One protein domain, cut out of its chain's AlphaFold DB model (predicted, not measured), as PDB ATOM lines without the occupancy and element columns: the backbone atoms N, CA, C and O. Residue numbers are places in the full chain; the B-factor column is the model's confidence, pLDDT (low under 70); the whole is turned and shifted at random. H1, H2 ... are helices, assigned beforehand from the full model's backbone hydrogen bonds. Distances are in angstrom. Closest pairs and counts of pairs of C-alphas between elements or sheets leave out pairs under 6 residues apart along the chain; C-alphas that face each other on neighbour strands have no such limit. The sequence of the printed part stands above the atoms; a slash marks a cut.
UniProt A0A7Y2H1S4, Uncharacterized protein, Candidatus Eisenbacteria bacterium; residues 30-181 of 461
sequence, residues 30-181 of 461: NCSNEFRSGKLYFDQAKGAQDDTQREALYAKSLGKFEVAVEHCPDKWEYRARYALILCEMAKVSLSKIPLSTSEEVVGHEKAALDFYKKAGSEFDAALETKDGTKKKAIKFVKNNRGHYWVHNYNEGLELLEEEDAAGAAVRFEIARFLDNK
ATOM      1  N   ASN A  30      42.388  -3.487 -50.480       93.81
ATOM      2  CA  ASN A  30      42.096  -4.909 -50.373       93.81
ATOM      3  C   ASN A  30      42.413  -5.373 -48.949       93.81
ATOM      4  O   ASN A  30      43.540  -5.775 -48.661       93.81
ATOM      5  N   CYS A  31      41.406  -5.354 -48.075       94.31
ATOM      6  CA  CYS A  31      41.558  -5.729 -46.666       94.31
ATOM      7  C   CYS A  31      42.154  -7.137 -46.466       94.31
ATOM      8  O   CYS A  31      42.867  -7.371 -45.495       94.31
ATOM      9  N   SER A  32      41.935  -8.078 -47.400       96.19
ATOM     10  CA  SER A  32      42.537  -9.413 -47.316       96.19
ATOM     11  C   SER A  32      44.038  -9.394 -47.589       96.19
ATOM     12  O   SER A  32      44.747 -10.243 -47.043       96.19
ATOM     13  N   ASN A  33      44.523  -8.496 -48.447       96.50
ATOM     14  CA  ASN A  33      45.955  -8.335 -48.682       96.50
ATOM     15  C   ASN A  33      46.611  -7.673 -47.471       96.50
ATOM     16  O   ASN A  33      47.600  -8.203 -46.973       96.50
ATOM     17  N   GLU A  34      46.006  -6.607 -46.941       97.56
ATOM     18  CA  GLU A  34      46.493  -5.929 -45.733       97.56
ATOM     19  C   GLU A  34      46.562  -6.895 -44.543       97.56
ATOM     20  O   GLU A  34      47.602  -7.018 -43.900       97.56
ATOM     21  N   PHE A  35      45.524  -7.708 -44.331       97.62
ATOM     22  CA  PHE A  35      45.517  -8.740 -43.296       97.62
ATOM     23  C   PHE A  35      46.633  -9.789 -43.461       97.62
ATOM     24  O   PHE A  35      47.256 -10.202 -42.480       97.62
ATOM     25  N   ARG A  36      46.905 -10.242 -44.694       98.00
ATOM     26  CA  ARG A  36      48.003 -11.187 -44.976       98.00
ATOM     27  C   ARG A  36      49.366 -10.552 -44.712       98.00
ATOM     28  O   ARG A  36      50.223 -11.207 -44.125       98.00
ATOM     29  N   SER A  37      49.554  -9.295 -45.105       97.56
ATOM     30  CA  SER A  37      50.772  -8.538 -44.815       97.56
ATOM     31  C   SER A  37      50.964  -8.317 -43.314       97.56
ATOM     32  O   SER A  37      52.072  -8.507 -42.824       97.56
ATOM     33  N   GLY A  38      49.897  -8.002 -42.572       97.75
ATOM     34  CA  GLY A  38      49.936  -7.890 -41.111       97.75
ATOM     35  C   GLY A  38      50.421  -9.183 -40.456       97.75
ATOM     36  O   GLY A  38      51.386  -9.172 -39.699       97.75
ATOM     37  N   LYS A  39      49.849 -10.332 -40.845       97.81
ATOM     38  CA  LYS A  39      50.321 -11.653 -40.387       97.81
ATOM     39  C   LYS A  39      51.799 -11.892 -40.682       97.81
ATOM     40  O   LYS A  39      52.517 -12.347 -39.800       97.81
ATOM     41  N   LEU A  40      52.244 -11.573 -41.899       97.94
ATOM     42  CA  LEU A  40      53.639 -11.748 -42.296       97.94
ATOM     43  C   LEU A  40      54.582 -10.944 -41.388       97.94
ATOM     44  O   LEU A  40      55.549 -11.505 -40.883       97.94
ATOM     45  N   TYR A  41      54.289  -9.663 -41.151       98.00
ATOM     46  CA  TYR A  41      55.111  -8.829 -40.270       98.00
ATOM     47  C   TYR A  41      55.052  -9.288 -38.810       98.00
ATOM     48  O   TYR A  41      56.081  -9.298 -38.137       98.00
ATOM     49  N   PHE A  42      53.883  -9.727 -38.333       96.62
ATOM     50  CA  PHE A  42      53.730 -10.297 -36.994       96.62
ATOM     51  C   PHE A  42      54.609 -11.537 -36.789       96.62
ATOM     52  O   PHE A  42      55.285 -11.664 -35.773       96.62
ATOM     53  N   ASP A  43      54.627 -12.454 -37.758       96.75
ATOM     54  CA  ASP A  43      55.442 -13.664 -37.665       96.75
ATOM     55  C   ASP A  43      56.940 -13.365 -37.826       96.75
ATOM     56  O   ASP A  43      57.754 -13.977 -37.138       96.75
ATOM     57  N   GLN A  44      57.312 -12.382 -38.655       97.31
ATOM     58  CA  GLN A  44      58.696 -11.902 -38.756       97.31
ATOM     59  C   GLN A  44      59.202 -11.302 -37.438       97.31
ATOM     60  O   GLN A  44      60.356 -11.524 -37.080       97.31
ATOM     61  N   ALA A  45      58.353 -10.581 -36.700       95.75
ATOM     62  CA  ALA A  45      58.733  -9.960 -35.432       95.75
ATOM     63  C   ALA A  45      59.173 -10.987 -34.371       95.75
ATOM     64  O   ALA A  45      60.086 -10.716 -33.593       95.75
ATOM     65  N   LYS A  46      58.605 -12.201 -34.385       92.50
ATOM     66  CA  LYS A  46      59.019 -13.299 -33.488       92.50
ATOM     67  C   LYS A  46      60.460 -13.760 -33.726       92.50
ATOM     68  O   LYS A  46      61.071 -14.313 -32.823       92.50
ATOM     69  N   GLY A  47      60.978 -13.559 -34.940       93.44
ATOM     70  CA  GLY A  47      62.354 -13.873 -35.328       93.44
ATOM     71  C   GLY A  47      63.278 -12.655 -35.367       93.44
ATOM     72  O   GLY A  47      64.349 -12.744 -35.967       93.44
ATOM     73  N   ALA A  48      62.863 -11.516 -34.803       95.19
ATOM     74  CA  ALA A  48      63.682 -10.311 -34.765       95.19
ATOM     75  C   ALA A  48      64.954 -10.521 -33.925       95.19
ATOM     76  O   ALA A  48      64.922 -11.176 -32.882       95.19
ATOM     77  N   GLN A  49      66.060  -9.941 -34.390       94.06
ATOM     78  CA  GLN A  49      67.391 -10.044 -33.789       94.06
ATOM     79  C   GLN A  49      67.524  -9.212 -32.510       94.06
ATOM     80  O   GLN A  49      68.297  -9.571 -31.629       94.06
ATOM     81  N   ASP A  50      66.756  -8.127 -32.409       92.50
ATOM     82  CA  ASP A  50      66.728  -7.221 -31.265       92.50
ATOM     83  C   ASP A  50      65.336  -6.585 -31.089       92.50
ATOM     84  O   ASP A  50      64.435  -6.744 -31.927       92.50
ATOM     85  N   ASP A  51      65.151  -5.868 -29.979       89.94
ATOM     86  CA  ASP A  51      63.873  -5.248 -29.622       89.94
ATOM     87  C   ASP A  51      63.494  -4.077 -30.542       89.94
ATOM     88  O   ASP A  51      62.308  -3.866 -30.797       89.94
ATOM     89  N   THR A  52      64.471  -3.369 -31.124       93.19
ATOM     90  CA  THR A  52      64.214  -2.261 -32.065       93.19
ATOM     91  C   THR A  52      63.631  -2.794 -33.374       93.19
ATOM     92  O   THR A  52      62.643  -2.276 -33.901       93.19
ATOM     93  N   GLN A  53      64.209  -3.875 -33.897       95.38
ATOM     94  CA  GLN A  53      63.696  -4.567 -35.070       95.38
ATOM     95  C   GLN A  53      62.317  -5.175 -34.788       95.38
ATOM     96  O   GLN A  53      61.428  -5.082 -35.641       95.38
ATOM     97  N   ARG A  54      62.124  -5.771 -33.604       94.94
ATOM     98  CA  ARG A  54      60.838  -6.348 -33.188       94.94
ATOM     99  C   ARG A  54      59.743  -5.288 -33.156       94.94
ATOM    100  O   ARG A  54      58.697  -5.485 -33.774       94.94
ATOM    101  N   GLU A  55      60.003  -4.151 -32.519       94.38
ATOM    102  CA  GLU A  55      59.078  -3.022 -32.451       94.38
ATOM    103  C   GLU A  55      58.719  -2.491 -33.842       94.38
ATOM    104  O   GLU A  55      57.541  -2.335 -34.161       94.38
ATOM    105  N   ALA A  56      59.710  -2.273 -34.711       96.50
ATOM    106  CA  ALA A  56      59.462  -1.780 -36.064       96.50
ATOM    107  C   ALA A  56      58.593  -2.746 -36.892       96.50
ATOM    108  O   ALA A  56      57.768  -2.315 -37.704       96.50
ATOM    109  N   LEU A  57      58.765  -4.059 -36.707       97.75
ATOM    110  CA  LEU A  57      57.935  -5.078 -37.354       97.75
ATOM    111  C   LEU A  57      56.526  -5.126 -36.754       97.75
ATOM    112  O   LEU A  57      55.553  -5.218 -37.509       97.75
ATOM    113  N   TYR A  58      56.394  -4.996 -35.435       97.31
ATOM    114  CA  TYR A  58      55.092  -4.906 -34.785       97.31
ATOM    115  C   TYR A  58      54.319  -3.646 -35.184       97.31
ATOM    116  O   TYR A  58      53.147  -3.759 -35.533       97.31
ATOM    117  N   ALA A  59      54.964  -2.483 -35.281       97.19
ATOM    118  CA  ALA A  59      54.339  -1.248 -35.755       97.19
ATOM    119  C   ALA A  59      53.831  -1.374 -37.206       97.19
ATOM    120  O   ALA A  59      52.717  -0.954 -37.527       97.19
ATOM    121  N   LYS A  60      54.604  -2.025 -38.090       97.81
ATOM    122  CA  LYS A  60      54.147  -2.338 -39.459       97.81
ATOM    123  C   LYS A  60      52.945  -3.276 -39.446       97.81
ATOM    124  O   LYS A  60      51.981  -3.039 -40.167       97.81
ATOM    125  N   SER A  61      53.003  -4.334 -38.641       98.06
ATOM    126  CA  SER A  61      51.900  -5.279 -38.471       98.06
ATOM    127  C   SER A  61      50.627  -4.584 -37.973       98.06
ATOM    128  O   SER A  61      49.555  -4.784 -38.546       98.06
ATOM    129  N   LEU A  62      50.762  -3.702 -36.978       97.75
ATOM    130  CA  LEU A  62      49.682  -2.914 -36.391       97.75
ATOM    131  C   LEU A  62      48.951  -2.090 -37.451       97.75
ATOM    132  O   LEU A  62      47.744  -2.260 -37.611       97.75
ATOM    133  N   GLY A  63      49.677  -1.281 -38.228       97.56
ATOM    134  CA  GLY A  63      49.069  -0.458 -39.278       97.56
ATOM    135  C   GLY A  63      48.372  -1.293 -40.359       97.56
ATOM    136  O   GLY A  63      47.324  -0.910 -40.874       97.56
ATOM    137  N   LYS A  64      48.906  -2.479 -40.679       98.25
ATOM    138  CA  LYS A  64      48.281  -3.403 -41.639       98.25
ATOM    139  C   LYS A  64      46.988  -4.021 -41.113       98.25
ATOM    140  O   LYS A  64      46.017  -4.131 -41.863       98.25
ATOM    141  N   PHE A  65      46.957  -4.419 -39.846       98.31
ATOM    142  CA  PHE A  65      45.738  -4.935 -39.231       98.31
ATOM    143  C   PHE A  65      44.683  -3.844 -39.023       98.31
ATOM    144  O   PHE A  65      43.512  -4.115 -39.280       98.31
ATOM    145  N   GLU A  66      45.080  -2.624 -38.659       98.06
ATOM    146  CA  GLU A  66      44.170  -1.482 -38.509       98.06
ATOM    147  C   GLU A  66      43.421  -1.183 -39.812       98.06
ATOM    148  O   GLU A  66      42.191  -1.216 -39.834       98.06
ATOM    149  N   VAL A  67      44.144  -1.038 -40.930       97.38
ATOM    150  CA  VAL A  67      43.532  -0.830 -42.255       97.38
ATOM    151  C   VAL A  67      42.610  -1.996 -42.637       97.38
ATOM    152  O   VAL A  67      41.544  -1.790 -43.225       97.38
ATOM    153  N   ALA A  68      42.995  -3.236 -42.308       97.44
ATOM    154  CA  ALA A  68      42.173  -4.408 -42.592       97.44
ATOM    155  C   ALA A  68      40.856  -4.413 -41.794       97.44
ATOM    156  O   ALA A  68      39.824  -4.783 -42.357       97.44
ATOM    157  N   VAL A  69      40.882  -4.012 -40.520       97.62
ATOM    158  CA  VAL A  69      39.690  -3.906 -39.663       97.62
ATOM    159  C   VAL A  69      38.803  -2.743 -40.098       97.62
ATOM    160  O   VAL A  69      37.596  -2.936 -40.212       97.62
ATOM    161  N   GLU A  70      39.379  -1.586 -40.427       97.06
ATOM    162  CA  GLU A  70      38.642  -0.407 -40.905       97.06
ATOM    163  C   GLU A  70      37.813  -0.720 -42.161       97.06
ATOM    164  O   GLU A  70      36.640  -0.364 -42.255       97.06
ATOM    165  N   HIS A  71      38.399  -1.449 -43.115       96.62
ATOM    166  CA  HIS A  71      37.746  -1.753 -44.391       96.62
ATOM    167  C   HIS A  71      36.899  -3.031 -44.366       96.62
ATOM    168  O   HIS A  71      36.034  -3.212 -45.225       96.62
ATOM    169  N   CYS A  72      37.161  -3.942 -43.426       96.12
ATOM    170  CA  CYS A  72      36.459  -5.220 -43.293       96.12
ATOM    171  C   CYS A  72      36.111  -5.525 -41.822       96.12
ATOM    172  O   CYS A  72      36.549  -6.554 -41.290       96.12
ATOM    173  N   PRO A  73      35.278  -4.680 -41.181       96.62
ATOM    174  CA  PRO A  73      34.977  -4.764 -39.750       96.62
ATOM    175  C   PRO A  73      34.209  -6.034 -39.358       96.62
ATOM    176  O   PRO A  73      34.255  -6.450 -38.204       96.62
ATOM    177  N   ASP A  74      33.545  -6.700 -40.304       95.88
ATOM    178  CA  ASP A  74      32.736  -7.897 -40.035       95.88
ATOM    179  C   ASP A  74      33.561  -9.195 -39.931       95.88
ATOM    180  O   ASP A  74      33.011 -10.292 -39.783       95.88
ATOM    181  N   LYS A  75      34.891  -9.119 -40.058       97.31
ATOM    182  CA  LYS A  75      35.784 -10.286 -40.002       97.31
ATOM    183  C   LYS A  75      36.369 -10.456 -38.602       97.31
ATOM    184  O   LYS A  75      37.395  -9.860 -38.286       97.31
ATOM    185  N   TRP A  76      35.791 -11.362 -37.805       97.81
ATOM    186  CA  TRP A  76      36.279 -11.654 -36.445       97.81
ATOM    187  C   TRP A  76      37.788 -11.937 -36.380       97.81
ATOM    188  O   TRP A  76      38.457 -11.486 -35.460       97.81
ATOM    189  N   GLU A  77      38.350 -12.666 -37.356       97.69
ATOM    190  CA  GLU A  77      39.775 -13.029 -37.330       97.69
ATOM    191  C   GLU A  77      40.676 -11.798 -37.504       97.69
ATOM    192  O   GLU A  77      41.810 -11.793 -37.027       97.69
ATOM    193  N   TYR A  78      40.185 -10.760 -38.190       98.00
ATOM    194  CA  TYR A  78      40.942  -9.535 -38.437       98.00
ATOM    195  C   TYR A  78      41.025  -8.748 -37.137       98.00
ATOM    196  O   TYR A  78      42.126  -8.451 -36.684       98.00
ATOM    197  N   ARG A  79      39.878  -8.560 -36.475       98.25
ATOM    198  CA  ARG A  79      39.776  -7.928 -35.155       98.25
ATOM    199  C   ARG A  79      40.566  -8.666 -34.079       98.25
ATOM    200  O   ARG A  79      41.412  -8.078 -33.423       98.25
ATOM    201  N   ALA A  80      40.399  -9.985 -33.972       97.94
ATOM    202  CA  ALA A  80      41.099 -10.777 -32.962       97.94
ATOM    203  C   ALA A  80      42.629 -10.740 -33.130       97.94
ATOM    204  O   ALA A  80      43.362 -10.789 -32.148       97.94
ATOM    205  N   ARG A  81      43.138 -10.664 -34.365       98.06
ATOM    206  CA  ARG A  81      44.585 -10.527 -34.613       98.06
ATOM    207  C   ARG A  81      45.077  -9.097 -34.486       98.06
ATOM    208  O   ARG A  81      46.236  -8.906 -34.132       98.06
ATOM    209  N   TYR A  82      44.209  -8.126 -34.734       98.50
ATOM    210  CA  TYR A  82      44.489  -6.739 -34.419       98.50
ATOM    211  C   TYR A  82      44.646  -6.543 -32.903       98.50
ATOM    212  O   TYR A  82      45.645  -5.989 -32.458       98.50
ATOM    213  N   ALA A  83      43.752  -7.126 -32.102       98.25
ATOM    214  CA  ALA A  83      43.871  -7.164 -30.645       98.25
ATOM    215  C   ALA A  83      45.195  -7.793 -30.173       98.25
ATOM    216  O   ALA A  83      45.878  -7.239 -29.318       98.25
ATOM    217  N   LEU A  84      45.614  -8.909 -30.782       97.94
ATOM    218  CA  LEU A  84      46.896  -9.551 -30.463       97.94
ATOM    219  C   LEU A  84      48.104  -8.630 -30.669       97.94
ATOM    220  O   LEU A  84      48.982  -8.571 -29.812       97.94
ATOM    221  N   ILE A  85      48.173  -7.926 -31.802       98.00
ATOM    222  CA  ILE A  85      49.304  -7.026 -32.055       98.00
ATOM    223  C   ILE A  85      49.270  -5.792 -31.153       98.00
ATOM    224  O   ILE A  85      50.328  -5.302 -30.775       98.00
ATOM    225  N   LEU A  86      48.081  -5.326 -30.762       98.19
ATOM    226  CA  LEU A  86      47.934  -4.262 -29.771       98.19
ATOM    227  C   LEU A  86      48.535  -4.698 -28.423       98.19
ATOM    228  O   LEU A  86      49.346  -3.962 -27.870       98.19
ATOM    229  N   CYS A  87      48.250  -5.919 -27.951       97.44
ATOM    230  CA  CYS A  87      48.878  -6.461 -26.737       97.44
ATOM    231  C   CYS A  87      50.410  -6.540 -26.849       97.44
ATOM    232  O   CYS A  87      51.123  -6.182 -25.916       97.44
ATOM    233  N   GLU A  88      50.946  -6.991 -27.986       96.19
ATOM    234  CA  GLU A  88      52.400  -7.065 -28.188       96.19
ATOM    235  C   GLU A  88      53.063  -5.677 -28.225       96.19
ATOM    236  O   GLU A  88      54.128  -5.489 -27.638       96.19
ATOM    237  N   MET A  89      52.421  -4.684 -28.846       94.69
ATOM    238  CA  MET A  89      52.884  -3.290 -28.826       94.69
ATOM    239  C   MET A  89      52.849  -2.687 -27.418       94.69
ATOM    240  O   MET A  89      53.765  -1.955 -27.035       94.69
ATOM    241  N   ALA A  90      51.825  -3.026 -26.632       94.31
ATOM    242  CA  ALA A  90      51.730  -2.617 -25.238       94.31
ATOM    243  C   ALA A  90      52.891  -3.184 -24.411       94.31
ATOM    244  O   ALA A  90      53.544  -2.439 -23.685       94.31
ATOM    245  N   LYS A  91      53.222  -4.472 -24.582       92.19
ATOM    246  CA  LYS A  91      54.371  -5.107 -23.909       92.19
ATOM    247  C   LYS A  91      55.696  -4.424 -24.237       92.19
ATOM    248  O   LYS A  91      56.488  -4.191 -23.331       92.19
ATOM    249  N   VAL A  92      55.920  -4.072 -25.506       90.31
ATOM    250  CA  VAL A  92      57.120  -3.322 -25.921       90.31
ATOM    251  C   VAL A  92      57.158  -1.929 -25.289       90.31
ATOM    252  O   VAL A  92      58.232  -1.418 -24.985       90.31
ATOM    253  N   SER A  93      55.999  -1.302 -25.083       88.31
ATOM    254  CA  SER A  93      55.915   0.005 -24.426       88.31
ATOM    255  C   SER A  93      56.211  -0.101 -22.924       88.31
ATOM    256  O   SER A  93      56.988   0.698 -22.415       88.31
ATOM    257  N   LEU A  94      55.687  -1.124 -22.236       86.12
ATOM    258  CA  LEU A  94      55.980  -1.377 -20.817       86.12
ATOM    259  C   LEU A  94      57.450  -1.731 -20.571       86.12
ATOM    260  O   LEU A  94      58.033  -1.250 -19.607       86.12
ATOM    261  N   SER A  95      58.088  -2.502 -21.458       85.69
ATOM    262  CA  SER A  95      59.508  -2.860 -21.305       85.69
ATOM    263  C   SER A  95      60.464  -1.669 -21.424       85.69
ATOM    264  O   SER A  95      61.653  -1.811 -21.153       85.69
ATOM    265  N   LYS A  96      59.971  -0.513 -21.882       81.94
ATOM    266  CA  LYS A  96      60.750   0.724 -22.005       81.94
ATOM    267  C   LYS A  96      60.679   1.606 -20.770       81.94
ATOM    268  O   LYS A  96      61.388   2.602 -20.754       81.94
ATOM    269  N   ILE A  97      59.850   1.278 -19.781       76.31
ATOM    270  CA  ILE A  97      59.750   2.049 -18.544       76.31
ATOM    271  C   ILE A  97      61.051   1.840 -17.744       76.31
ATOM    272  O   ILE A  97      61.294   0.728 -17.272       76.31
ATOM    273  N   PRO A  98      61.936   2.853 -17.622       62.56
ATOM    274  CA  PRO A  98      63.103   2.751 -16.753       62.56
ATOM    275  C   PRO A  98      62.683   2.725 -15.274       62.56
ATOM    276  O   PRO A  98      61.623   3.218 -14.910       62.56
ATOM    277  N   LEU A  99      63.574   2.245 -14.403       53.44
ATOM    278  CA  LEU A  99      63.429   2.254 -12.933       53.44
ATOM    279  C   LEU A  99      63.403   3.671 -12.294       53.44
ATOM    280  O   LEU A  99      63.631   3.802 -11.095       53.44
ATOM    281  N   SER A 100      63.203   4.752 -13.057       50.94
ATOM    282  CA  SER A 100      63.253   6.137 -12.559       50.94
ATOM    283  C   SER A 100      61.933   6.881 -12.766       50.94
ATOM    284  O   SER A 100      61.212   6.636 -13.718       50.94
ATOM    285  N   THR A 101      61.607   7.822 -11.881       49.75
ATOM    286  CA  THR A 101      60.277   8.450 -11.736       49.75
ATOM    287  C   THR A 101      60.020   9.663 -12.653       49.75
ATOM    288  O   THR A 101      59.416  10.649 -12.231       49.75
ATOM    289  N   SER A 102      60.494   9.652 -13.904       53.97
ATOM    290  CA  SER A 102      60.343  10.800 -14.824       53.97
ATOM    291  C   SER A 102      59.011  10.805 -15.602       53.97
ATOM    292  O   SER A 102      58.344   9.784 -15.739       53.97
ATOM    293  N   GLU A 103      58.637  11.958 -16.180       62.09
ATOM    294  CA  GLU A 103      57.459  12.125 -17.063       62.09
ATOM    295  C   GLU A 103      57.419  11.134 -18.247       62.09
ATOM    296  O   GLU A 103      56.345  10.806 -18.754       62.09
ATOM    297  N   GLU A 104      58.576  10.621 -18.678       59.94
ATOM    298  CA  GLU A 104      58.681   9.613 -19.741       59.94
ATOM    299  C   GLU A 104      58.062   8.267 -19.326       59.94
ATOM    300  O   GLU A 104      57.465   7.586 -20.165       59.94
ATOM    301  N   VAL A 105      58.112   7.915 -18.035       65.00
ATOM    302  CA  VAL A 105      57.449   6.718 -17.484       65.00
ATOM    303  C   VAL A 105      55.939   6.813 -17.634       65.00
ATOM    304  O   VAL A 105      55.314   5.902 -18.175       65.00
ATOM    305  N   VAL A 106      55.371   7.963 -17.267       71.56
ATOM    306  CA  VAL A 106      53.929   8.228 -17.381       71.56
ATOM    307  C   VAL A 106      53.474   8.150 -18.844       71.56
ATOM    308  O   VAL A 106      52.389   7.647 -19.139       71.56
ATOM    309  N   GLY A 107      54.310   8.605 -19.785       77.38
ATOM    310  CA  GLY A 107      54.031   8.517 -21.219       77.38
ATOM    311  C   GLY A 107      53.978   7.080 -21.748       77.38
ATOM    312  O   GLY A 107      53.038   6.722 -22.464       77.38
ATOM    313  N   HIS A 108      54.963   6.251 -21.395       79.75
ATOM    314  CA  HIS A 108      55.039   4.857 -21.842       79.75
ATOM    315  C   HIS A 108      53.964   3.966 -21.212       79.75
ATOM    316  O   HIS A 108      53.354   3.159 -21.919       79.75
ATOM    317  N   GLU A 109      53.688   4.150 -19.922       84.31
ATOM    318  CA  GLU A 109      52.618   3.444 -19.216       84.31
ATOM    319  C   GLU A 109      51.255   3.761 -19.836       84.31
ATOM    320  O   GLU A 109      50.525   2.855 -20.243       84.31
ATOM    321  N   LYS A 110      50.947   5.048 -20.024       87.75
ATOM    322  CA  LYS A 110      49.692   5.476 -20.649       87.75
ATOM    323  C   LYS A 110      49.517   4.892 -22.051       87.75
ATOM    324  O   LYS A 110      48.439   4.401 -22.378       87.75
ATOM    325  N   ALA A 111      50.572   4.904 -22.869       88.69
ATOM    326  CA  ALA A 111      50.525   4.317 -24.207       88.69
ATOM    327  C   ALA A 111      50.241   2.806 -24.165       88.69
ATOM    328  O   ALA A 111      49.452   2.299 -24.966       88.69
ATOM    329  N   ALA A 112      50.845   2.080 -23.220       91.62
ATOM    330  CA  ALA A 112      50.569   0.662 -23.029       91.62
ATOM    331  C   ALA A 112      49.115   0.407 -22.600       91.62
ATOM    332  O   ALA A 112      48.458  -0.475 -23.159       91.62
ATOM    333  N   LEU A 113      48.596   1.201 -21.661       92.94
ATOM    334  CA  LEU A 113      47.205   1.130 -21.211       92.94
ATOM    335  C   LEU A 113      46.220   1.392 -22.361       92.94
ATOM    336  O   LEU A 113      45.265   0.631 -22.533       92.94
ATOM    337  N   ASP A 114      46.484   2.390 -23.209       95.00
ATOM    338  CA  ASP A 114      45.662   2.687 -24.391       95.00
ATOM    339  C   ASP A 114      45.640   1.512 -25.385       95.00
ATOM    340  O   ASP A 114      44.579   1.151 -25.914       95.00
ATOM    341  N   PHE A 115      46.787   0.862 -25.612       96.75
ATOM    342  CA  PHE A 115      46.855  -0.332 -26.453       96.75
ATOM    343  C   PHE A 115      46.056  -1.500 -25.870       96.75
ATOM    344  O   PHE A 115      45.292  -2.125 -26.610       96.75
ATOM    345  N   TYR A 116      46.175  -1.785 -24.571       97.38
ATOM    346  CA  TYR A 116      45.412  -2.863 -23.932       97.38
ATOM    347  C   TYR A 116      43.907  -2.588 -23.909       97.38
ATOM    348  O   TYR A 116      43.119  -3.486 -24.210       97.38
ATOM    349  N   LYS A 117      43.496  -1.342 -23.657       96.75
ATOM    350  CA  LYS A 117      42.093  -0.913 -23.742       96.75
ATOM    351  C   LYS A 117      41.515  -1.122 -25.141       96.75
ATOM    352  O   LYS A 117      40.414  -1.664 -25.293       96.75
ATOM    353  N   LYS A 118      42.269  -0.744 -26.180       97.44
ATOM    354  CA  LYS A 118      41.874  -0.994 -27.575       97.44
ATOM    355  C   LYS A 118      41.860  -2.493 -27.888       97.44
ATOM    356  O   LYS A 118      40.941  -2.957 -28.557       97.44
ATOM    357  N   ALA A 119      42.821  -3.263 -27.376       98.19
ATOM    358  CA  ALA A 119      42.886  -4.710 -27.580       98.19
ATOM    359  C   ALA A 119      41.663  -5.435 -27.002       98.19
ATOM    360  O   ALA A 119      41.057  -6.244 -27.705       98.19
ATOM    361  N   GLY A 120      41.267  -5.119 -25.765       97.38
ATOM    362  CA  GLY A 120      40.050  -5.656 -25.147       97.38
ATOM    363  C   GLY A 120      38.805  -5.367 -25.983       97.38
ATOM    364  O   GLY A 120      38.083  -6.290 -26.360       97.38
ATOM    365  N   SER A 121      38.642  -4.106 -26.395       97.50
ATOM    366  CA  SER A 121      37.531  -3.674 -27.257       97.50
ATOM    367  C   SER A 121      37.492  -4.431 -28.592       97.50
ATOM    368  O   SER A 121      36.425  -4.814 -29.067       97.50
ATOM    369  N   GLU A 122      38.648  -4.694 -29.208       98.12
ATOM    370  CA  GLU A 122      38.729  -5.457 -30.461       98.12
ATOM    371  C   GLU A 122      38.484  -6.961 -30.268       98.12
ATOM    372  O   GLU A 122      37.943  -7.613 -31.167       98.12
ATOM    373  N   PHE A 123      38.827  -7.534 -29.109       98.38
ATOM    374  CA  PHE A 123      38.417  -8.899 -28.769       98.38
ATOM    375  C   PHE A 123      36.897  -9.009 -28.620       98.38
ATOM    376  O   PHE A 123      36.316  -9.961 -29.149       98.38
ATOM    377  N   ASP A 124      36.257  -8.042 -27.963       97.06
ATOM    378  CA  ASP A 124      34.797  -8.000 -27.826       97.06
ATOM    379  C   ASP A 124      34.125  -7.817 -29.193       97.06
ATOM    380  O   ASP A 124      33.316  -8.653 -29.608       97.06
ATOM    381  N   ALA A 125      34.573  -6.833 -29.977       97.44
ATOM    382  CA  ALA A 125      34.069  -6.597 -31.328       97.44
ATOM    383  C   ALA A 125      34.263  -7.815 -32.253       97.44
ATOM    384  O   ALA A 125      33.433  -8.078 -33.125       97.44
ATOM    385  N   ALA A 126      35.335  -8.602 -32.077       97.88
ATOM    386  CA  ALA A 126      35.521  -9.850 -32.819       97.88
ATOM    387  C   ALA A 126      34.392 -10.858 -32.543       97.88
ATOM    388  O   ALA A 126      33.919 -11.512 -33.480       97.88
ATOM    389  N   LEU A 127      33.962 -10.980 -31.284       97.19
ATOM    390  CA  LEU A 127      32.898 -11.893 -30.854       97.19
ATOM    391  C   LEU A 127      31.500 -11.424 -31.278       97.19
ATOM    392  O   LEU A 127      30.635 -12.270 -31.507       97.19
ATOM    393  N   GLU A 128      31.302 -10.118 -31.450       96.94
ATOM    394  CA  GLU A 128      30.034  -9.514 -31.884       96.94
ATOM    395  C   GLU A 128      29.774  -9.621 -33.395       96.94
ATOM    396  O   GLU A 128      28.638  -9.481 -33.852       96.94
ATOM    397  N   THR A 129      30.798  -9.907 -34.205       96.00
ATOM    398  CA  THR A 129      30.591 -10.108 -35.647       96.00
ATOM    399  C   THR A 129      29.699 -11.323 -35.939       96.00
ATOM    400  O   THR A 129      29.653 -12.297 -35.184       96.00
ATOM    401  N   LYS A 130      29.071 -11.347 -37.125       93.94
ATOM    402  CA  LYS A 130      28.203 -12.456 -37.579       93.94
ATOM    403  C   LYS A 130      28.848 -13.846 -37.458       93.94
ATOM    404  O   LYS A 130      28.165 -14.823 -37.164       93.94
ATOM    405  N   ASP A 131      30.152 -13.942 -37.716       93.12
ATOM    406  CA  ASP A 131      30.914 -15.195 -37.637       93.12
ATOM    407  C   ASP A 131      31.666 -15.367 -36.300       93.12
ATOM    408  O   ASP A 131      32.257 -16.428 -36.070       93.12
ATOM    409  N   GLY A 132      31.646 -14.355 -35.425       91.19
ATOM    410  CA  GLY A 132      32.337 -14.304 -34.132       91.19
ATOM    411  C   GLY A 132      31.758 -15.242 -33.075       91.19
ATOM    412  O   GLY A 132      32.481 -15.746 -32.218       91.19
ATOM    413  N   THR A 133      30.478 -15.590 -33.210       93.25
ATOM    414  CA  THR A 133      29.772 -16.540 -32.335       93.25
ATOM    415  C   THR A 133      30.078 -18.006 -32.658       93.25
ATOM    416  O   THR A 133      29.680 -18.921 -31.934       93.25
ATOM    417  N   LYS A 134      30.816 -18.282 -33.743       96.19
ATOM    418  CA  LYS A 134      31.215 -19.649 -34.097       96.19
ATOM    419  C   LYS A 134      32.217 -20.186 -33.077       96.19
ATOM    420  O   LYS A 134      33.173 -19.508 -32.711       96.19
ATOM    421  N   LYS A 135      32.101 -21.474 -32.729       96.69
ATOM    422  CA  LYS A 135      32.985 -22.168 -31.764       96.69
ATOM    423  C   LYS A 135      34.483 -21.920 -32.000       96.69
ATOM    424  O   LYS A 135      35.238 -21.770 -31.045       96.69
ATOM    425  N   LYS A 136      34.922 -21.871 -33.266       96.81
ATOM    426  CA  LYS A 136      36.320 -21.586 -33.632       96.81
ATOM    427  C   LYS A 136      36.744 -20.162 -33.251       96.81
ATOM    428  O   LYS A 136      37.844 -20.002 -32.732       96.81
ATOM    429  N   ALA A 137      35.895 -19.170 -33.515       96.12
ATOM    430  CA  ALA A 137      36.150 -17.770 -33.195       96.12
ATOM    431  C   ALA A 137      36.192 -17.565 -31.678       96.12
ATOM    432  O   ALA A 137      37.203 -17.101 -31.162       96.12
ATOM    433  N   ILE A 138      35.174 -18.067 -30.967       97.00
ATOM    434  CA  ILE A 138      35.114 -18.041 -29.499       97.00
ATOM    435  C   ILE A 138      36.368 -18.671 -28.888       97.00
ATOM    436  O   ILE A 138      37.014 -18.052 -28.050       97.00
ATOM    437  N   LYS A 139      36.751 -19.883 -29.319       97.75
ATOM    438  CA  LYS A 139      37.946 -20.563 -28.795       97.75
ATOM    439  C   LYS A 139      39.220 -19.763 -29.067       97.75
ATOM    440  O   LYS A 139      40.072 -19.671 -28.192       97.75
ATOM    441  N   PHE A 140      39.366 -19.203 -30.269       97.75
ATOM    442  CA  PHE A 140      40.539 -18.400 -30.609       97.75
ATOM    443  C   PHE A 140      40.615 -17.142 -29.740       97.75
ATOM    444  O   PHE A 140      41.652 -16.907 -29.128       97.75
ATOM    445  N   VAL A 141      39.532 -16.366 -29.653       97.25
ATOM    446  CA  VAL A 141      39.495 -15.133 -28.856       97.25
ATOM    447  C   VAL A 141      39.718 -15.445 -27.379       97.25
ATOM    448  O   VAL A 141      40.641 -14.889 -26.800       97.25
ATOM    449  N   LYS A 142      38.970 -16.390 -26.790       95.81
ATOM    450  CA  LYS A 142      39.105 -16.745 -25.368       95.81
ATOM    451  C   LYS A 142      40.512 -17.208 -25.003       95.81
ATOM    452  O   LYS A 142      41.048 -16.746 -24.006       95.81
ATOM    453  N   ASN A 143      41.130 -18.073 -25.810       96.38
ATOM    454  CA  ASN A 143      42.477 -18.563 -25.517       96.38
ATOM    455  C   ASN A 143      43.523 -17.443 -25.566       96.38
ATOM    456  O   ASN A 143      44.425 -17.412 -24.738       96.38
ATOM    457  N   ASN A 144      43.414 -16.539 -26.542       96.44
ATOM    458  CA  ASN A 144      44.380 -15.458 -26.699       96.44
ATOM    459  C   ASN A 144      44.153 -14.344 -25.669       96.44
ATOM    460  O   ASN A 144      45.096 -13.987 -24.975       96.44
ATOM    461  N   ARG A 145      42.914 -13.855 -25.508       96.75
ATOM    462  CA  ARG A 145      42.524 -12.890 -24.461       96.75
ATOM    463  C   ARG A 145      42.928 -13.404 -23.080       96.75
ATOM    464  O   ARG A 145      43.626 -12.715 -22.348       96.75
ATOM    465  N   GLY A 146      42.561 -14.653 -22.783       95.31
ATOM    466  CA  GLY A 146      42.857 -15.312 -21.515       95.31
ATOM    467  C   GLY A 146      44.350 -15.428 -21.227       95.31
ATOM    468  O   GLY A 146      44.746 -15.251 -20.086       95.31
ATOM    469  N   HIS A 147      45.201 -15.656 -22.234       95.75
ATOM    470  CA  HIS A 147      46.647 -15.708 -22.013       95.75
ATOM    471  C   HIS A 147      47.209 -14.381 -21.479       95.75
ATOM    472  O   HIS A 147      47.933 -14.396 -20.485       95.75
ATOM    473  N   TYR A 148      46.863 -13.249 -22.106       96.25
ATOM    474  CA  TYR A 148      47.323 -11.934 -21.646       96.25
ATOM    475  C   TYR A 148      46.664 -11.524 -20.330       96.25
ATOM    476  O   TYR A 148      47.328 -10.921 -19.489       96.25
ATOM    477  N   TRP A 149      45.387 -11.871 -20.142       97.12
ATOM    478  CA  TRP A 149      44.676 -11.621 -18.891       97.12
ATOM    479  C   TRP A 149      45.344 -12.356 -17.724       97.12
ATOM    480  O   TRP A 149      45.748 -11.708 -16.768       97.12
ATOM    481  N   VAL A 150      45.553 -13.678 -17.837       97.00
ATOM    482  CA  VAL A 150      46.174 -14.498 -16.777       97.00
ATOM    483  C   VAL A 150      47.580 -14.002 -16.460       97.00
ATOM    484  O   VAL A 150      47.944 -13.925 -15.295       97.00
ATOM    485  N   HIS A 151      48.363 -13.652 -17.482       95.81
ATOM    486  CA  HIS A 151      49.713 -13.138 -17.275       95.81
ATOM    487  C   HIS A 151      49.718 -11.851 -16.444       95.81
ATOM    488  O   HIS A 151      50.405 -11.812 -15.431       95.81
ATOM    489  N   ASN A 152      48.932 -10.837 -16.829       96.06
ATOM    490  CA  ASN A 152      48.903  -9.572 -16.089       96.06
ATOM    491  C   ASN A 152      48.236  -9.728 -14.718       96.06
ATOM    492  O   ASN A 152      48.679  -9.110 -13.764       96.06
ATOM    493  N   TYR A 153      47.209 -10.570 -14.591       97.31
ATOM    494  CA  TYR A 153      46.590 -10.838 -13.294       97.31
ATOM    495  C   TYR A 153      47.587 -11.471 -12.313       97.31
ATOM    496  O   TYR A 153      47.712 -11.002 -11.189       97.31
ATOM    497  N   ASN A 154      48.329 -12.496 -12.745       97.56
ATOM    498  CA  ASN A 154      49.321 -13.156 -11.894       97.56
ATOM    499  C   ASN A 154      50.515 -12.247 -11.587       97.56
ATOM    500  O   ASN A 154      50.936 -12.197 -10.443       97.56
ATOM    501  N   GLU A 155      51.014 -11.493 -12.569       95.31
ATOM    502  CA  GLU A 155      52.083 -10.512 -12.334       95.31
ATOM    503  C   GLU A 155      51.630  -9.419 -11.350       95.31
ATOM    504  O   GLU A 155      52.408  -8.974 -10.517       95.31
ATOM    505  N   GLY A 156      50.354  -9.016 -11.386       95.75
ATOM    506  CA  GLY A 156      49.786  -8.107 -10.389       95.75
ATOM    507  C   GLY A 156      49.767  -8.695  -8.977       95.75
ATOM    508  O   GLY A 156      50.027  -7.972  -8.021       95.75
ATOM    509  N   LEU A 157      49.492  -9.995  -8.834       97.19
ATOM    510  CA  LEU A 157      49.580 -10.684  -7.542       97.19
ATOM    511  C   LEU A 157      51.028 -10.783  -7.047       97.19
ATOM    512  O   LEU A 157      51.276 -10.505  -5.881       97.19
ATOM    513  N   GLU A 158      51.973 -11.120  -7.927       97.12
ATOM    514  CA  GLU A 158      53.408 -11.163  -7.602       97.12
ATOM    515  C   GLU A 158      53.900  -9.791  -7.106       97.12
ATOM    516  O   GLU A 158      54.541  -9.706  -6.065       97.12
ATOM    517  N   LEU A 159      53.510  -8.698  -7.772       94.31
ATOM    518  CA  LEU A 159      53.868  -7.339  -7.343       94.31
ATOM    519  C   LEU A 159      53.257  -6.952  -5.987       94.31
ATOM    520  O   LEU A 159      53.890  -6.220  -5.231       94.31
ATOM    521  N   LEU A 160      52.059  -7.447  -5.643       93.25
ATOM    522  CA  LEU A 160      51.496  -7.264  -4.298       93.25
ATOM    523  C   LEU A 160      52.322  -7.989  -3.229       93.25
ATOM    524  O   LEU A 160      52.511  -7.443  -2.143       93.25
ATOM    525  N   GLU A 161      52.815  -9.196  -3.520       95.38
ATOM    526  CA  GLU A 161      53.709  -9.939  -2.616       95.38
ATOM    527  C   GLU A 161      55.062  -9.230  -2.438       95.38
ATOM    528  O   GLU A 161      55.656  -9.296  -1.363       95.38
ATOM    529  N   GLU A 162      55.525  -8.519  -3.468       95.44
ATOM    530  CA  GLU A 162      56.732  -7.680  -3.449       95.44
ATOM    531  C   GLU A 162      56.503  -6.273  -2.857       95.44
ATOM    532  O   GLU A 162      57.422  -5.455  -2.850       95.44
ATOM    533  N   GLU A 163      55.296  -5.987  -2.353       93.62
ATOM    534  CA  GLU A 163      54.873  -4.686  -1.809       93.62
ATOM    535  C   GLU A 163      54.889  -3.520  -2.831       93.62
ATOM    536  O   GLU A 163      54.748  -2.352  -2.456       93.62
ATOM    537  N   ASP A 164      54.971  -3.802  -4.139       93.44
ATOM    538  CA  ASP A 164      54.799  -2.816  -5.215       93.44
ATOM    539  C   ASP A 164      53.317  -2.653  -5.587       93.44
ATOM    540  O   ASP A 164      52.831  -3.057  -6.651       93.44
ATOM    541  N   ALA A 165      52.572  -2.011  -4.688       93.94
ATOM    542  CA  ALA A 165      51.145  -1.764  -4.863       93.94
ATOM    543  C   ALA A 165      50.819  -0.906  -6.106       93.94
ATOM    544  O   ALA A 165      49.781  -1.096  -6.744       93.94
ATOM    545  N   ALA A 166      51.700   0.030  -6.480       90.81
ATOM    546  CA  ALA A 166      51.493   0.884  -7.648       90.81
ATOM    547  C   ALA A 166      51.657   0.089  -8.953       90.81
ATOM    548  O   ALA A 166      50.784   0.161  -9.824       90.81
ATOM    549  N   GLY A 167      52.719  -0.715  -9.064       90.81
ATOM    550  CA  GLY A 167      52.919  -1.626 -10.188       90.81
ATOM    551  C   GLY A 167      51.791  -2.653 -10.299       90.81
ATOM    552  O   GLY A 167      51.234  -2.850 -11.386       90.81
ATOM    553  N   ALA A 168      51.377  -3.244  -9.176       94.94
ATOM    554  CA  ALA A 168      50.255  -4.175  -9.127       94.94
ATOM    555  C   ALA A 168      48.954  -3.550  -9.659       94.94
ATOM    556  O   ALA A 168      48.263  -4.159 -10.482       94.94
ATOM    557  N   ALA A 169      48.636  -2.314  -9.259       94.00
ATOM    558  CA  ALA A 169      47.443  -1.608  -9.725       94.00
ATOM    559  C   ALA A 169      47.425  -1.448 -11.257       94.00
ATOM    560  O   ALA A 169      46.386  -1.672 -11.883       94.00
ATOM    561  N   VAL A 170      48.571  -1.144 -11.881       93.19
ATOM    562  CA  VAL A 170      48.700  -1.070 -13.350       93.19
ATOM    563  C   VAL A 170      48.423  -2.430 -13.995       93.19
ATOM    564  O   VAL A 170      47.701  -2.514 -14.993       93.19
ATOM    565  N   ARG A 171      48.944  -3.520 -13.423       95.62
ATOM    566  CA  ARG A 171      48.716  -4.879 -13.942       95.62
ATOM    567  C   ARG A 171      47.253  -5.302 -13.861       95.62
ATOM    568  O   ARG A 171      46.722  -5.846 -14.835       95.62
ATOM    569  N   PHE A 172      46.569  -4.978 -12.768       96.81
ATOM    570  CA  PHE A 172      45.129  -5.204 -12.661       96.81
ATOM    571  C   PHE A 172      44.316  -4.301 -13.597       96.81
ATOM    572  O   PHE A 172      43.332  -4.770 -14.172       96.81
ATOM    573  N   GLU A 173      44.751  -3.061 -13.851       95.62
ATOM    574  CA  GLU A 173      44.119  -2.186 -14.850       95.62
ATOM    575  C   GLU A 173      44.181  -2.803 -16.255       95.62
ATOM    576  O   GLU A 173      43.178  -2.844 -16.972       95.62
ATOM    577  N   ILE A 174      45.340  -3.357 -16.624       95.44
ATOM    578  CA  ILE A 174      45.531  -4.075 -17.889       95.44
ATOM    579  C   ILE A 174      44.620  -5.302 -17.966       95.44
ATOM    580  O   ILE A 174      43.943  -5.501 -18.979       95.44
ATOM    581  N   ALA A 175      44.582  -6.127 -16.915       96.69
ATOM    582  CA  ALA A 175      43.709  -7.298 -16.867       96.69
ATOM    583  C   ALA A 175      42.233  -6.897 -17.040       96.69
ATOM    584  O   ALA A 175      41.522  -7.509 -17.835       96.69
ATOM    585  N   ARG A 176      41.799  -5.808 -16.401       95.38
ATOM    586  CA  ARG A 176      40.441  -5.265 -16.519       95.38
ATOM    587  C   ARG A 176      40.125  -4.722 -17.912       95.38
ATOM    588  O   ARG A 176      39.022  -4.914 -18.413       95.38
ATOM    589  N   PHE A 177      41.078  -4.073 -18.580       95.69
ATOM    590  CA  PHE A 177      40.907  -3.685 -19.984       95.69
ATOM    591  C   PHE A 177      40.790  -4.889 -20.900       95.69
ATOM    592  O   PHE A 177      40.023  -4.863 -21.863       95.69
ATOM    593  N   LEU A 178      41.549  -5.942 -20.605       95.94
ATOM    594  CA  LEU A 178      41.489  -7.167 -21.370       95.94
ATOM    595  C   LEU A 178      40.176  -7.889 -21.145       95.94
ATOM    596  O   LEU A 178      39.636  -8.317 -22.148       95.94
ATOM    597  N   ASP A 179      39.648  -8.007 -19.927       94.31
ATOM    598  CA  ASP A 179      38.332  -8.582 -19.617       94.31
ATOM    599  C   ASP A 179      37.580  -7.734 -18.586       94.31
ATOM    600  O   ASP A 179      37.762  -7.873 -17.379       94.31
ATOM    601  N   ASN A 180      36.714  -6.845 -19.081       90.19
ATOM    602  CA  ASN A 180      35.987  -5.889 -18.249       90.19
ATOM    603  C   ASN A 180      34.767  -6.488 -17.543       90.19
ATOM    604  O   ASN A 180      34.058  -5.751 -16.870       90.19
ATOM    605  N   LYS A 181      34.494  -7.785 -17.724       90.81
ATOM    606  CA  LYS A 181      33.415  -8.502 -17.026       90.81
ATOM    607  C   LYS A 181      33.945  -9.365 -15.886       90.81
ATOM    608  O   LYS A 181      33.156 -10.002 -15.197       90.81
TER     609      LYS A 181
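What this domain is: This is residues 30 to 181 of the 461 residues of an uncharacterized protein of Candidatus Eisenbacteria bacterium (UniProt A0A7Y2H1S4). Six helices run up and down in one bundle, as three hairpins stacked in a row: H3 and H4 form the middle, H1 and H2 pack on one side through H2, and H5 and H6 cover the other side. The 152 printed residues hold six named helices, H1 to H6 in chain order, and no named strand; the class is all helix. The whole is compact, with a radius of gyration of the C-alphas of 15.9 A and spans of 47 by 35 by 24 A.

How they stand to each other: H5, residues 135 to 161, touches H6, residues 165 to 178, at a shallow tilt of 8 degrees, opposite ways; their closest C-alphas, of Gly 156 and Ala 168, are 4.2 A apart. With residues 137 to 148 alone, H5 touches H3, residues 76 to 94; the closest C-alphas, of Ala 80 and Val 141, are 6.2 A apart. H3 and H4, residues 103 to 128, form a hairpin at 15 degrees, with the C-alphas of Ala 83 and Ala 119 closest at 4.0 A. H4 touches H6 with residues 113 to 121 alone, closest at the C-alphas of Gly 120 and Leu 178, 4.3 A. H2, residues 51 to 71, touches H3 at 31 degrees, closest at the C-alphas of Phe 65 and Tyr 82, 5.3 A. H1, residues 31 to 45, touches H2, closest at the C-alphas of Gly 38 and Ser 61, 4.2 A, and is apart from H5. In the six helices every O i to N i+4 pair is within hydrogen-bond range.

Where its parts are: H5 measures 37.8 A, H4 37.9 A, H2 30.2 A, H3 27.2 A, H1 21.0 A and H6 19.9 A. H1 begins at C-alpha 31 (41.558, -5.729, -46.666); H6 ends at C-alpha 178 (41.489, -7.167, -21.370).

The domain as a whole: The C-alphas farthest apart, of Asn 30 and Glu 163, are 50.2 A apart. The printed part has no cut and no long link. Residues 98 to 105 have pLDDT under 70.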